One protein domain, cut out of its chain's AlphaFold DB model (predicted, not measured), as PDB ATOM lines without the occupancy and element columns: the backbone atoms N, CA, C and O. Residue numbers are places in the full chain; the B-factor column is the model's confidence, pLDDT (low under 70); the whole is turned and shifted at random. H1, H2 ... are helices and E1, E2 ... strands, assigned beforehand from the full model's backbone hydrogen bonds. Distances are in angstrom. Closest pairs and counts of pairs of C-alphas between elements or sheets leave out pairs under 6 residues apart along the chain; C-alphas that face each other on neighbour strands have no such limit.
ATOM      1  N   ASN A 283     149.788  15.632  76.006       54.12
ATOM      2  CA  ASN A 283     148.370  15.931  76.182       54.12
ATOM      3  C   ASN A 283     147.531  14.670  76.454       54.12
ATOM      4  O   ASN A 283     146.562  14.757  77.196       54.12
ATOM      5  N   LYS A 284     147.919  13.499  75.922       55.41
ATOM      6  CA  LYS A 284     147.211  12.225  76.150       55.41
ATOM      7  C   LYS A 284     147.363  11.691  77.580       55.41
ATOM      8  O   LYS A 284     146.518  10.930  78.027       55.41
ATOM      9  N   ASN A 285     148.388  12.125  78.318       74.75
ATOM     10  CA  ASN A 285     148.657  11.654  79.682       74.75
ATOM     11  C   ASN A 285     148.115  12.600  80.761       74.75
ATOM     12  O   ASN A 285     148.424  12.414  81.936       74.75
ATOM     13  N   ILE A 286     147.374  13.648  80.396       82.94
ATOM     14  CA  ILE A 286     146.782  14.582  81.356       82.94
ATOM     15  C   ILE A 286     145.274  14.397  81.301       82.94
ATOM     16  O   ILE A 286     144.656  14.682  80.280       82.94
ATOM     17  N   THR A 287     144.689  13.924  82.396       84.56
ATOM     18  CA  THR A 287     143.250  13.660  82.494       84.56
ATOM     19  C   THR A 287     142.608  14.565  83.534       84.56
ATOM     20  O   THR A 287     143.234  14.990  84.508       84.56
ATOM     21  N   TYR A 288     141.343  14.900  83.323       85.19
ATOM     22  CA  TYR A 288     140.565  15.688  84.264       85.19
ATOM     23  C   TYR A 288     139.845  14.757  85.237       85.19
ATOM     24  O   TYR A 288     139.326  13.722  84.829       85.19
ATOM     25  N   TYR A 289     139.767  15.136  86.512       82.44
ATOM     26  CA  TYR A 289     138.946  14.420  87.487       82.44
ATOM     27  C   TYR A 289     138.005  15.376  88.219       82.44
ATOM     28  O   TYR A 289     138.360  16.513  88.548       82.44
ATOM     29  N   ASN A 290     136.800  14.877  88.482       70.31
ATOM     30  CA  ASN A 290     135.790  15.531  89.302       70.31
ATOM     31  C   ASN A 290     135.779  14.863  90.675       70.31
ATOM     32  O   ASN A 290     135.821  13.637  90.738       70.31
ATOM     33  N   ASN A 291     135.748  15.641  91.754       63.28
ATOM     34  CA  ASN A 291     135.675  15.077  93.096       63.28
ATOM     35  C   ASN A 291     134.239  15.176  93.619       63.28
ATOM     36  O   ASN A 291     133.933  16.049  94.421       63.28
ATOM     37  N   THR A 292     133.344  14.315  93.129       52.75
ATOM     38  CA  THR A 292     131.932  14.282  93.564       52.75
ATOM     39  C   THR A 292     131.722  13.566  94.900       52.75
ATOM     40  O   THR A 292     130.615  13.587  95.417       52.75
ATOM     41  N   VAL A 293     132.769  12.958  95.473       48.62
ATOM     42  CA  VAL A 293     132.680  12.117  96.684       48.62
ATOM     43  C   VAL A 293     132.947  12.902  97.979       48.62
ATOM     44  O   VAL A 293     132.536  12.480  99.051       48.62
ATOM     45  N   TYR A 294     133.573  14.082  97.910       47.78
ATOM     46  CA  TYR A 294     133.871  14.893  99.097       47.78
ATOM     47  C   TYR A 294     133.349  16.317  98.907       47.78
ATOM     48  O   TYR A 294     133.799  17.014  97.997       47.78
ATOM     49  N   LYS A 295     132.456  16.769  99.804       37.91
ATOM     50  CA  LYS A 295     131.770  18.081  99.768       37.91
ATOM     51  C   LYS A 295     132.710  19.304  99.643       37.91
ATOM     52  O   LYS A 295     132.251  20.365  99.249       37.91
ATOM     53  N   ASN A 296     134.024  19.138  99.863       45.12
ATOM     54  CA  ASN A 296     135.058  20.183  99.763       45.12
ATOM     55  C   ASN A 296     136.193  19.888  98.746       45.12
ATOM     56  O   ASN A 296     137.259  20.507  98.775       45.12
ATOM     57  N   GLY A 297     136.013  18.929  97.835       51.19
ATOM     58  CA  GLY A 297     137.036  18.535  96.866       51.19
ATOM     59  C   GLY A 297     137.210  19.506  95.689       51.19
ATOM     60  O   GLY A 297     136.329  19.623  94.846       51.19
ATOM     61  N   LYS A 298     138.382  20.145  95.534       61.47
ATOM     62  CA  LYS A 298     138.677  20.955  94.331       61.47
ATOM     63  C   LYS A 298     138.934  20.070  93.103       61.47
ATOM     64  O   LYS A 298     139.856  19.251  93.099       61.47
ATOM     65  N   ASN A 299     138.184  20.305  92.025       71.50
ATOM     66  CA  ASN A 299     138.402  19.642  90.736       71.50
ATOM     67  C   ASN A 299     139.791  19.940  90.159       71.50
ATOM     68  O   ASN A 299     140.213  21.104  90.068       71.50
ATOM     69  N   GLY A 300     140.474  18.910  89.665       81.38
ATOM     70  CA  GLY A 300     141.879  18.998  89.282       81.38
ATOM     71  C   GLY A 300     142.222  18.224  88.018       81.38
ATOM     72  O   GLY A 300     141.354  17.746  87.291       81.38
ATOM     73  N   ILE A 301     143.522  18.133  87.760       86.12
ATOM     74  CA  ILE A 301     144.079  17.309  86.689       86.12
ATOM     75  C   ILE A 301     144.955  16.215  87.301       86.12
ATOM     76  O   ILE A 301     145.669  16.459  88.285       86.12
ATOM     77  N   LYS A 302     144.899  15.018  86.727       87.25
ATOM     78  CA  LYS A 302     145.892  13.969  86.928       87.25
ATOM     79  C   LYS A 302     146.914  14.047  85.806       87.25
ATOM     80  O   LYS A 302     146.596  14.431  84.683       87.25
ATOM     81  N   ILE A 303     148.149  13.708  86.135       84.94
ATOM     82  CA  ILE A 303     149.210  13.521  85.155       84.94
ATOM     83  C   ILE A 303     149.623  12.062  85.298       84.94
ATOM     84  O   ILE A 303     150.151  11.671  86.341       84.94
ATOM     85  N   LYS A 304     149.320  11.267  84.270       82.44
ATOM     86  CA  LYS A 304     149.182   9.812  84.363       82.44
ATOM     87  C   LYS A 304     148.119   9.484  85.422       82.44
ATOM     88  O   LYS A 304     147.001   9.983  85.321       82.44
ATOM     89  N   ASP A 305     148.498   8.786  86.488       79.69
ATOM     90  CA  ASP A 305     147.572   8.322  87.531       79.69
ATOM     91  C   ASP A 305     147.605   9.175  88.808       79.69
ATOM     92  O   ASP A 305     146.744   9.051  89.682       79.69
ATOM     93  N   LYS A 306     148.571  10.097  88.921       83.69
ATOM     94  CA  LYS A 306     148.779  10.920  90.123       83.69
ATOM     95  C   LYS A 306     148.085  12.274  90.006       83.69
ATOM     96  O   LYS A 306     148.147  12.933  88.966       83.69
ATOM     97  N   LYS A 307     147.467  12.738  91.101       86.94
ATOM     98  CA  LYS A 307     146.936  14.110  91.206       86.94
ATOM     99  C   LYS A 307     148.083  15.106  91.012       86.94
ATOM    100  O   LYS A 307     149.158  14.925  91.576       86.94
ATOM    101  N   CYS A 308     147.851  16.185  90.264       85.25
ATOM    102  CA  CYS A 308     148.900  17.164  89.959       85.25
ATOM    103  C   CYS A 308     149.594  17.727  91.211       85.25
ATOM    104  O   CYS A 308     150.818  17.816  91.243       85.25
ATOM    105  N   ALA A 309     148.836  18.037  92.269       83.50
ATOM    106  CA  ALA A 309     149.388  18.557  93.523       83.50
ATOM    107  C   ALA A 309     150.318  17.560  94.250       83.50
ATOM    108  O   ALA A 309     151.199  17.975  95.002       83.50
ATOM    109  N   SER A 310     150.161  16.257  93.992       83.75
ATOM    110  CA  SER A 310     150.973  15.190  94.583       83.75
ATOM    111  C   SER A 310     152.342  15.032  93.914       83.75
ATOM    112  O   SER A 310     153.196  14.324  94.440       83.75
ATOM    113  N   LEU A 311     152.579  15.672  92.763       85.38
ATOM    114  CA  LEU A 311     153.860  15.570  92.070       85.38
ATOM    115  C   LEU A 311     154.927  16.516  92.656       85.38
ATOM    116  O   LEU A 311     154.623  17.615  93.142       85.38
ATOM    117  N   PRO A 312     156.216  16.137  92.577       87.50
ATOM    118  CA  PRO A 312     157.320  17.021  92.918       87.50
ATOM    119  C   PRO A 312     157.322  18.292  92.054       87.50
ATOM    120  O   PRO A 312     157.138  18.251  90.837       87.50
ATOM    121  N   LYS A 313     157.629  19.446  92.664       83.25
ATOM    122  CA  LYS A 313     157.724  20.743  91.963       83.25
ATOM    123  C   LYS A 313     158.686  20.724  90.755       83.25
ATOM    124  O   LYS A 313     158.326  21.302  89.728       83.25
ATOM    125  N   PRO A 314     159.867  20.070  90.812       82.44
ATOM    126  CA  PRO A 314     160.754  19.968  89.650       82.44
ATOM    127  C   PRO A 314     160.123  19.206  88.479       82.44
ATOM    128  O   PRO A 314     160.332  19.569  87.323       82.44
ATOM    129  N   GLU A 315     159.331  18.174  88.768       85.88
ATOM    130  CA  GLU A 315     158.637  17.377  87.757       85.88
ATOM    131  C   GLU A 315     157.500  18.176  87.110       85.88
ATOM    132  O   GLU A 315     157.433  18.274  85.884       85.88
ATOM    133  N   LEU A 316     156.689  18.864  87.922       85.69
ATOM    134  CA  LEU A 316     155.649  19.780  87.440       85.69
ATOM    135  C   LEU A 316     156.219  20.895  86.564       85.69
ATOM    136  O   LEU A 316     155.622  21.244  85.547       85.69
ATOM    137  N   LYS A 317     157.394  21.427  86.915       83.19
ATOM    138  CA  LYS A 317     158.080  22.429  86.097       83.19
ATOM    139  C   LYS A 317     158.503  21.858  84.743       83.19
ATOM    140  O   LYS A 317     158.216  22.477  83.727       83.19
ATOM    141  N   LYS A 318     159.089  20.654  84.705       81.44
ATOM    142  CA  LYS A 318     159.430  19.969  83.442       81.44
ATOM    143  C   LYS A 318     158.198  19.746  82.561       81.44
ATOM    144  O   LYS A 318     158.290  19.886  81.344       81.44
ATOM    145  N   ILE A 319     157.056  19.399  83.156       81.56
ATOM    146  CA  ILE A 319     155.788  19.217  82.433       81.56
ATOM    147  C   ILE A 319     155.254  20.561  81.924       81.56
ATOM    148  O   ILE A 319     154.886  20.664  80.757       81.56
ATOM    149  N   ALA A 320     155.278  21.610  82.747       82.19
ATOM    150  CA  ALA A 320     154.879  22.957  82.346       82.19
ATOM    151  C   ALA A 320     155.757  23.505  81.204       82.19
ATOM    152  O   ALA A 320     155.235  24.055  80.235       82.19
ATOM    153  N   ASP A 321     157.072  23.280  81.273       76.50
ATOM    154  CA  ASP A 321     158.024  23.627  80.216       76.50
ATOM    155  C   ASP A 321     157.736  22.846  78.925       76.50
ATOM    156  O   ASP A 321     157.763  23.420  77.834       76.50
ATOM    157  N   LYS A 322     157.404  21.551  79.035       76.88
ATOM    158  CA  LYS A 322     156.979  20.718  77.897       76.88
ATOM    159  C   LYS A 322     155.663  21.201  77.265       76.88
ATOM    160  O   LYS A 322     155.509  21.072  76.057       76.88
ATOM    161  N   LEU A 323     154.753  21.777  78.050       73.88
ATOM    162  CA  LEU A 323     153.480  22.353  77.589       73.88
ATOM    163  C   LEU A 323     153.598  23.818  77.122       73.88
ATOM    164  O   LEU A 323     152.596  24.434  76.752       73.88
ATOM    165  N   GLY A 324     154.805  24.394  77.140       69.50
ATOM    166  CA  GLY A 324     155.063  25.757  76.670       69.50
ATOM    167  C   GLY A 324     154.588  26.862  77.621       69.50
ATOM    168  O   GLY A 324     154.278  27.964  77.172       69.50
ATOM    169  N   ILE A 325     154.506  26.596  78.927       76.00
ATOM    170  CA  ILE A 325     154.142  27.592  79.946       76.00
ATOM    171  C   ILE A 325     155.404  28.367  80.353       76.00
ATOM    172  O   ILE A 325     156.253  27.860  81.079       76.00
ATOM    173  N   VAL A 326     155.543  29.606  79.868       62.50
ATOM    174  CA  VAL A 326     156.779  30.409  79.997       62.50
ATOM    175  C   VAL A 326     156.890  31.143  81.342       62.50
ATOM    176  O   VAL A 326     157.994  31.383  81.824       62.50
ATOM    177  N   ASP A 327     155.763  31.418  81.996       64.44
ATOM    178  CA  ASP A 327     155.688  32.248  83.209       64.44
ATOM    179  C   ASP A 327     155.914  31.450  84.515       64.44
ATOM    180  O   ASP A 327     155.475  31.860  85.596       64.44
ATOM    181  N   ALA A 328     156.497  30.254  84.426       69.50
ATOM    182  CA  ALA A 328     156.798  29.382  85.560       69.50
ATOM    183  C   ALA A 328     158.220  29.660  86.083       69.50
ATOM    184  O   ALA A 328     159.212  29.102  85.606       69.50
ATOM    185  N   THR A 329     158.337  30.542  87.075       66.56
ATOM    186  CA  THR A 329     159.620  30.907  87.697       66.56
ATOM    187  C   THR A 329     159.959  29.970  88.863       66.56
ATOM    188  O   THR A 329     159.165  29.116  89.256       66.56
ATOM    189  N   SER A 330     161.152  30.103  89.454       65.12
ATOM    190  CA  SER A 330     161.515  29.369  90.682       65.12
ATOM    191  C   SER A 330     160.553  29.643  91.848       65.12
ATOM    192  O   SER A 330     160.373  28.776  92.703       65.12
ATOM    193  N   LYS A 331     159.886  30.806  91.848       74.06
ATOM    194  CA  LYS A 331     158.935  31.238  92.881       74.06
ATOM    195  C   LYS A 331     157.518  30.679  92.702       74.06
ATOM    196  O   LYS A 331     156.738  30.729  93.642       74.06
ATOM    197  N   THR A 332     157.172  30.121  91.540       82.62
ATOM    198  CA  THR A 332     155.822  29.583  91.291       82.62
ATOM    199  C   THR A 332     155.534  28.383  92.203       82.62
ATOM    200  O   THR A 332     156.361  27.471  92.314       82.62
ATOM    201  N   THR A 333     154.383  28.380  92.880       86.31
ATOM    202  CA  THR A 333     153.975  27.281  93.777       86.31
ATOM    203  C   THR A 333     153.472  26.068  92.986       86.31
ATOM    204  O   THR A 333     153.187  26.169  91.789       86.31
ATOM    205  N   LYS A 334     153.365  24.896  93.633       87.44
ATOM    206  CA  LYS A 334     152.826  23.683  92.984       87.44
ATOM    207  C   LYS A 334     151.396  23.908  92.481       87.44
ATOM    208  O   LYS A 334     151.100  23.579  91.336       87.44
ATOM    209  N   ASP A 335     150.554  24.566  93.274       84.56
ATOM    210  CA  ASP A 335     149.159  24.841  92.908       84.56
ATOM    211  C   ASP A 335     149.037  25.804  91.727       84.56
ATOM    212  O   ASP A 335     148.209  25.612  90.830       84.56
ATOM    213  N   GLN A 336     149.908  26.814  91.674       86.25
ATOM    214  CA  GLN A 336     149.987  27.728  90.538       86.25
ATOM    215  C   GLN A 336     150.455  27.004  89.270       86.25
ATOM    216  O   GLN A 336     149.897  27.239  88.200       86.25
ATOM    217  N   LEU A 337     151.436  26.099  89.373       85.56
ATOM    218  CA  LEU A 337     151.859  25.258  88.248       85.56
ATOM    219  C   LEU A 337     150.706  24.376  87.759       85.56
ATOM    220  O   LEU A 337     150.403  24.388  86.568       85.56
ATOM    221  N   CYS A 338     150.009  23.690  88.663       87.38
ATOM    222  CA  CYS A 338     148.859  22.853  88.323       87.38
ATOM    223  C   CYS A 338     147.719  23.647  87.675       87.38
ATOM    224  O   CYS A 338     147.123  23.187  86.702       87.38
ATOM    225  N   SER A 339     147.458  24.865  88.149       86.38
ATOM    226  CA  SER A 339     146.448  25.756  87.570       86.38
ATOM    227  C   SER A 339     146.832  26.229  86.166       86.38
ATOM    228  O   SER A 339     145.995  26.227  85.261       86.38
ATOM    229  N   LYS A 340     148.108  26.576  85.949       84.88
ATOM    230  CA  LYS A 340     148.621  26.961  84.625       84.88
ATOM    231  C   LYS A 340     148.587  25.789  83.641       84.88
ATOM    232  O   LYS A 340     148.170  25.979  82.502       84.88
ATOM    233  N   ILE A 341     148.957  24.583  84.081       86.56
ATOM    234  CA  ILE A 341     148.863  23.352  83.280       86.56
ATOM    235  C   ILE A 341     147.403  23.079  82.907       86.56
ATOM    236  O   ILE A 341     147.094  22.892  81.733       86.56
ATOM    237  N   LYS A 342     146.489  23.140  83.882       86.50
ATOM    238  CA  LYS A 342     145.049  22.943  83.669       86.50
ATOM    239  C   LYS A 342     144.487  23.916  82.632       86.50
ATOM    240  O   LYS A 342     143.814  23.480  81.706       86.50
ATOM    241  N   SER A 343     144.800  25.206  82.758       84.00
ATOM    242  CA  SER A 343     144.359  26.242  81.813       84.00
ATOM    243  C   SER A 343     144.928  26.027  80.407       84.00
ATOM    244  O   SER A 343     144.220  26.173  79.416       84.00
ATOM    245  N   LYS A 344     146.195  25.608  80.300       84.19
ATOM    246  CA  LYS A 344     146.837  25.354  79.006       84.19
ATOM    247  C   LYS A 344     146.238  24.153  78.265       84.19
ATOM    248  O   LYS A 344     146.145  24.207  77.043       84.19
ATOM    249  N   VAL A 345     145.859  23.096  78.988       83.00
ATOM    250  CA  VAL A 345     145.323  21.848  78.410       83.00
ATOM    251  C   VAL A 345     143.821  21.948  78.135       83.00
ATOM    252  O   VAL A 345     143.375  21.579  77.054       83.00
ATOM    253  N   TYR A 346     143.044  22.470  79.087       83.38
ATOM    254  CA  TYR A 346     141.577  22.450  79.033       83.38
ATOM    255  C   TYR A 346     140.925  23.812  78.753       83.38
ATOM    256  O   TYR A 346     139.706  23.887  78.599       83.38
ATOM    257  N   GLY A 347     141.714  24.882  78.657       81.38
ATOM    258  CA  GLY A 347     141.209  26.240  78.476       81.38
ATOM    259  C   GLY A 347     140.564  26.823  79.737       81.38
ATOM    260  O   GLY A 347     140.521  26.208  80.805       81.38
ATOM    261  N   SER A 348     140.072  28.055  79.611       77.94
ATOM    262  CA  SER A 348     139.394  28.798  80.681       77.94
ATOM    263  C   SER A 348     137.870  28.642  80.668       77.94
ATOM    264  O   SER A 348     137.240  28.854  81.704       77.94
ATOM    265  N   PHE A 349     137.282  28.265  79.526       84.44
ATOM    266  CA  PHE A 349     135.837  28.116  79.356       84.44
ATOM    267  C   PHE A 349     135.314  26.875  80.094       84.44
ATOM    268  O   PHE A 349     135.822  25.766  79.908       84.44
ATOM    269  N   LYS A 350     134.299  27.067  80.940       84.06
ATOM    270  CA  LYS A 350     133.708  26.025  81.789       84.06
ATOM    271  C   LYS A 350     132.227  25.850  81.485       84.06
ATOM    272  O   LYS A 350     131.534  26.820  81.199       84.06
ATOM    273  N   ILE A 351     131.760  24.615  81.613       79.62
ATOM    274  CA  ILE A 351     130.351  24.237  81.572       79.62
ATOM    275  C   ILE A 351     130.056  23.605  82.934       79.62
ATOM    276  O   ILE A 351     130.609  22.564  83.291       79.62
ATOM    277  N   GLY A 352     129.280  24.306  83.763       78.31
ATOM    278  CA  GLY A 352     129.143  23.964  85.180       78.31
ATOM    279  C   GLY A 352     130.490  24.024  85.918       78.31
ATOM    280  O   GLY A 352     131.225  25.010  85.831       78.31
ATOM    281  N   SER A 353     130.838  22.956  86.643       72.25
ATOM    282  CA  SER A 353     132.069  22.863  87.447       72.25
ATOM    283  C   SER A 353     133.291  22.320  86.686       72.25
ATOM    284  O   SER A 353     134.408  22.306  87.231       72.25
ATOM    285  N   LYS A 354     133.118  21.902  85.421       81.50
ATOM    286  CA  LYS A 354     134.164  21.294  84.585       81.50
ATOM    287  C   LYS A 354     134.562  22.202  83.406       81.50
ATOM    288  O   LYS A 354     133.729  22.936  82.879       81.50
ATOM    289  N   PRO A 355     135.841  22.216  82.985       85.81
ATOM    290  CA  PRO A 355     136.245  22.831  81.724       85.81
ATOM    291  C   PRO A 355     135.532  22.176  80.540       85.81
ATOM    292  O   PRO A 355     135.376  20.959  80.529       85.81
ATOM    293  N   CYS A 356     135.177  22.955  79.520       86.00
ATOM    294  CA  CYS A 356     134.441  22.436  78.367       86.00
ATOM    295  C   CYS A 356     135.177  21.281  77.668       86.00
ATOM    296  O   CYS A 356     134.585  20.245  77.386       86.00
ATOM    297  N   LEU A 357     136.495  21.414  77.481       86.50
ATOM    298  CA  LEU A 357     137.331  20.391  76.840       86.50
ATOM    299  C   LEU A 357     137.472  19.095  77.663       86.50
ATOM    300  O   LEU A 357     138.109  18.156  77.198       86.50
ATOM    301  N   ALA A 358     136.949  19.054  78.893       85.19
ATOM    302  CA  ALA A 358     136.948  17.865  79.743       85.19
ATOM    303  C   ALA A 358     135.650  17.041  79.639       85.19
ATOM    304  O   ALA A 358     135.578  15.978  80.252       85.19
ATOM    305  N   HIS A 359     134.634  17.522  78.915       84.94
ATOM    306  CA  HIS A 359     133.400  16.775  78.665       84.94
ATOM    307  C   HIS A 359     133.563  15.768  77.525       84.94
ATOM    308  O   HIS A 359     134.382  15.957  76.621       84.94
ATOM    309  N   LYS A 360     132.754  14.705  77.564       87.50
ATOM    310  CA  LYS A 360     132.627  13.762  76.447       87.50
ATOM    311  C   LYS A 360     131.908  14.428  75.268       87.50
ATOM    312  O   LYS A 360     131.145  15.377  75.464       87.50
ATOM    313  N   LYS A 361     132.153  13.952  74.041       84.69
ATOM    314  CA  LYS A 361     131.558  14.542  72.829       84.69
ATOM    315  C   LYS A 361     130.031  14.474  72.893       84.69
ATOM    316  O   LYS A 361     129.380  15.463  72.587       84.69
ATOM    317  N   GLU A 362     129.485  13.365  73.374       84.62
ATOM    318  CA  GLU A 362     128.049  13.082  73.442       84.62
ATOM    319  C   GLU A 362     127.331  14.068  74.380       84.62
ATOM    320  O   GLU A 362     126.324  14.664  74.005       84.62
ATOM    321  N   GLU A 363     127.908  14.338  75.558       87.44
ATOM    322  CA  GLU A 363     127.391  15.334  76.514       87.44
ATOM    323  C   GLU A 363     127.361  16.746  75.906       87.44
ATOM    324  O   GLU A 363     126.419  17.515  76.105       87.44
ATOM    325  N   LEU A 364     128.403  17.103  75.147       87.75
ATOM    326  CA  LEU A 364     128.495  18.407  74.496       87.75
ATOM    327  C   LEU A 364     127.520  18.543  73.324       87.75
ATOM    328  O   LEU A 364     127.002  19.638  73.110       87.75
ATOM    329  N   VAL A 365     127.271  17.460  72.583       85.75
ATOM    330  CA  VAL A 365     126.271  17.409  71.507       85.75
ATOM    331  C   VAL A 365     124.879  17.640  72.088       85.75
ATOM    332  O   VAL A 365     124.188  18.550  71.636       85.75
ATOM    333  N   GLN A 366     124.504  16.911  73.146       85.44
ATOM    334  CA  GLN A 366     123.213  17.095  73.819       85.44
ATOM    335  C   GLN A 366     123.036  18.530  74.333       85.44
ATOM    336  O   GLN A 366     122.002  19.158  74.108       85.44
ATOM    337  N   LEU A 367     124.073  19.097  74.956       86.56
ATOM    338  CA  LEU A 367     124.031  20.476  75.442       86.56
ATOM    339  C   LEU A 367     123.939  21.508  74.309       86.56
ATOM    340  O   LEU A 367     123.291  22.542  74.466       86.56
ATOM    341  N   ALA A 368     124.614  21.271  73.186       84.31
ATOM    342  CA  ALA A 368     124.564  22.154  72.029       84.31
ATOM    343  C   ALA A 368     123.183  22.126  71.357       84.31
ATOM    344  O   ALA A 368     122.659  23.199  71.057       84.31
ATOM    345  N   ILE A 369     122.561  20.947  71.233       83.25
ATOM    346  CA  ILE A 369     121.177  20.788  70.758       83.25
ATOM    347  C   ILE A 369     120.213  21.533  71.688       83.25
ATOM    348  O   ILE A 369     119.461  22.388  71.228       83.25
ATOM    349  N   ALA A 370     120.319  21.326  73.006       81.38
ATOM    350  CA  ALA A 370     119.505  22.037  73.999       81.38
ATOM    351  C   ALA A 370     119.695  23.569  73.968       81.38
ATOM    352  O   ALA A 370     118.830  24.327  74.401       81.38
ATOM    353  N   ARG A 371     120.835  24.052  73.455       77.38
ATOM    354  CA  ARG A 371     121.132  25.483  73.276       77.38
ATOM    355  C   ARG A 371     120.816  26.015  71.874       77.38
ATOM    356  O   ARG A 371     121.072  27.197  71.639       77.38
ATOM    357  N   GLY A 372     120.274  25.191  70.974       74.81
ATOM    358  CA  GLY A 372     119.941  25.570  69.597       74.81
ATOM    359  C   GLY A 372     121.166  25.844  68.718       74.81
ATOM    360  O   GLY A 372     121.118  26.690  67.829       74.81
ATOM    361  N   ILE A 373     122.298  25.192  68.997       80.00
ATOM    362  CA  ILE A 373     123.548  25.346  68.246       80.00
ATOM    363  C   ILE A 373     123.684  24.173  67.266       80.00
ATOM    364  O   ILE A 373     123.667  23.026  67.711       80.00
ATOM    365  N   PRO A 374     123.900  24.422  65.961       77.44
ATOM    366  CA  PRO A 374     124.064  23.352  64.987       77.44
ATOM    367  C   PRO A 374     125.380  22.594  65.213       77.44
ATOM    368  O   PRO A 374     126.478  23.179  65.223       77.44
ATOM    369  N   VAL A 375     125.269  21.276  65.366       82.44
ATOM    370  CA  VAL A 375     126.392  20.340  65.498       82.44
ATOM    371  C   VAL A 375     126.355  19.358  64.335       82.44
ATOM    372  O   VAL A 375     125.293  18.880  63.963       82.44
ATOM    373  N   SER A 376     127.520  19.086  63.759       77.62
ATOM    374  CA  SER A 376     127.724  18.096  62.700       77.62
ATOM    375  C   SER A 376     128.510  16.902  63.235       77.62
ATOM    376  O   SER A 376     129.244  17.024  64.216       77.62
ATOM    377  N   GLU A 377     128.435  15.756  62.564       77.00
ATOM    378  CA  GLU A 377     129.192  14.561  62.964       77.00
ATOM    379  C   GLU A 377     130.712  14.780  62.922       77.00
ATOM    380  O   GLU A 377     131.442  14.274  63.783       77.00
ATOM    381  N   THR A 378     131.180  15.627  61.998       79.94
ATOM    382  CA  THR A 378     132.593  16.025  61.859       79.94
ATOM    383  C   THR A 378     133.093  16.936  62.985       79.94
ATOM    384  O   THR A 378     134.303  17.128  63.143       79.94
ATOM    385  N   ASP A 379     132.195  17.489  63.807       81.94
ATOM    386  CA  ASP A 379     132.597  18.347  64.909       81.94
ATOM    387  C   ASP A 379     133.364  17.563  65.983       81.94
ATOM    388  O   ASP A 379     132.998  16.471  66.424       81.94
ATOM    389  N   THR A 380     134.450  18.171  66.452       87.75
ATOM    390  CA  THR A 380     135.274  17.653  67.546       87.75
ATOM    391  C   THR A 380     134.894  18.344  68.851       87.75
ATOM    392  O   THR A 380     134.366  19.453  68.845       87.75
ATOM    393  N   VAL A 381     135.258  17.762  69.999       84.88
ATOM    394  CA  VAL A 381     135.080  18.393  71.327       84.88
ATOM    395  C   VAL A 381     135.547  19.858  71.326       84.88
ATOM    396  O   VAL A 381     134.875  20.739  71.856       84.88
ATOM    397  N   LYS A 382     136.670  20.150  70.656       84.81
ATOM    398  CA  LYS A 382     137.213  21.506  70.528       84.81
ATOM    399  C   LYS A 382     136.314  22.441  69.710       84.81
ATOM    400  O   LYS A 382     136.137  23.589  70.117       84.81
ATOM    401  N   THR A 383     135.769  21.989  68.578       84.12
ATOM    402  CA  THR A 383     134.894  22.831  67.743       84.12
ATOM    403  C   THR A 383     133.549  23.062  68.425       84.12
ATOM    404  O   THR A 383     133.097  24.204  68.464       84.12
ATOM    405  N   ILE A 384     132.981  22.043  69.082       85.56
ATOM    406  CA  ILE A 384     131.736  22.167  69.858       85.56
ATOM    407  C   ILE A 384     131.927  23.136  71.031       85.56
ATOM    408  O   ILE A 384     131.134  24.059  71.202       85.56
ATOM    409  N   CYS A 385     133.029  23.025  71.780       86.00
ATOM    410  CA  CYS A 385     133.372  23.993  72.825       86.00
ATOM    411  C   CYS A 385     133.549  25.417  72.291       86.00
ATOM    412  O   CYS A 385     133.148  26.377  72.945       86.00
ATOM    413  N   GLY A 386     134.126  25.566  71.096       84.31
ATOM    414  CA  GLY A 386     134.230  26.852  70.414       84.31
ATOM    415  C   GLY A 386     132.865  27.443  70.049       84.31
ATOM    416  O   GLY A 386     132.677  28.647  70.203       84.31
ATOM    417  N   LYS A 387     131.911  26.610  69.614       82.31
ATOM    418  CA  LYS A 387     130.526  27.017  69.331       82.31
ATOM    419  C   LYS A 387     129.764  27.378  70.616       82.31
ATOM    420  O   LYS A 387     129.084  28.394  70.641       82.31
ATOM    421  N   LEU A 388     129.953  26.615  71.698       83.06
ATOM    422  CA  LEU A 388     129.327  26.840  73.013       83.06
ATOM    423  C   LEU A 388     129.868  28.066  73.768       83.06
ATOM    424  O   LEU A 388     129.153  28.627  74.596       83.06
ATOM    425  N   ASN A 389     131.117  28.466  73.508       82.19
ATOM    426  CA  ASN A 389     131.752  29.649  74.101       82.19
ATOM    427  C   ASN A 389     131.372  30.960  73.384       82.19
ATOM    428  O   ASN A 389     131.812  32.038  73.781       82.19
ATOM    429  N   ARG A 390     130.584  30.895  72.303       66.81
ATOM    430  CA  ARG A 390     130.012  32.097  71.694       66.81
ATOM    431  C   ARG A 390     128.777  32.497  72.506       66.81
ATOM    432  O   ARG A 390     127.953  31.628  72.794       66.81
TER     433      ARG A 390
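AT A GLANCE: This is residues 283 to 390 of the 538 residues of an uncharacterized protein of Dehalococcoidia bacterium (UniProt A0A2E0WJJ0). The model has two lobes set along its longest axis: one holds a small two-stranded hairpin, E1 and E2, with H2 packed on it and H1 side by side with H2, and the other is a pair of helices, H3 and H4, side by side. Residues 347 to 360, a stretch with no named element, join the lobes, and the tip of the hairpin's loop, residues 292 to 297, sticks out. The printed part has 108 residues, with two named strands and four named helices in the order E1, E2, H1, H2, H3, H4; the sheet's order is E1 - E2, antiparallel. The class is mostly helix, with 41 helix and 8 strand residues among the 49 in named elements, which are under half of those printed. The whole is only just compact, close to loose, with a radius of gyration of the C-alphas of 15.5 A and spans of 46 by 33 by 21 A.

IN THESE COORDINATES: E1 is residues 286 to 289, beginning at C-alpha 286 at (146.782, 14.582, 81.356). E2 is residues 300 to 303; each of these strands is 10.0 A from first to last C-alpha. H2, residues 334 to 346, is the longest helix, 18.0 A from C-alpha 334 at (152.826, 23.683, 92.984) to C-alpha 346. H1, residues 313 to 322, is 14.1 A long. H3, residues 361 to 370, is 14.2 A long. H4, residues 381 to 388, is 10.4 A long and ends with C-alpha 388 at (129.327, 26.840, 73.013).

HOW THE PARTS SIT: E1 and E2 form a hairpin of antiparallel neighbours, with an angle of 145 degrees between their directions. The C-alphas of residues 287 and 302 face each other at 5.2 A. Across this pair, N 302 and O 287 are 2.8 A apart and N 287 and O 302 are 3.0 A apart, within hydrogen-bond range. The closest C-alphas of E2 and H2 are those of Ile 301 and Lys 342, 6.5 A apart. Those of E1 and H2 are Ile 286 and Val 345, 8.0 A apart. H1 and H2 touch, with the C-alphas of Lys 313 and Lys 334 closest at 5.8 A. They run the same way at a shallow tilt of 25 degrees. H1 and E1 are apart. H3 and H4 touch, with the C-alphas of Lys 361 and Val 381 closest at 5.4 A. They too run the same way, at a shallow tilt of 16 degrees. H3 is apart from E1, E2, H1 and H2, and so is H4. In H1, H2, H3 and H4, each O i to N i+4 pair is within hydrogen-bond range.

THE WHOLE: The two C-alphas farthest apart are those of Ser 330 and Gly 372, at 46.8 A, while the first and last printed C-alphas, those of Asn 283 and Arg 390, are 24.9 A apart. The printed part has no cut. The links H1 to H2, with 11 residues, and H2 to H3, with 14, are long; the links E1 to E2, E2 to H1 and H3 to H4 are short. Two short antiparallel pairings lie outside the named strands: residues 302 to 303 of E2 with residues 306 to 307, and residues 350 to 351 with residues 354 to 355. The mean pLDDT of the printed part is 78.8. It is under 70 at 17 residues: 283 to 284, 291 to 298, 324, 326 to 330 and 390.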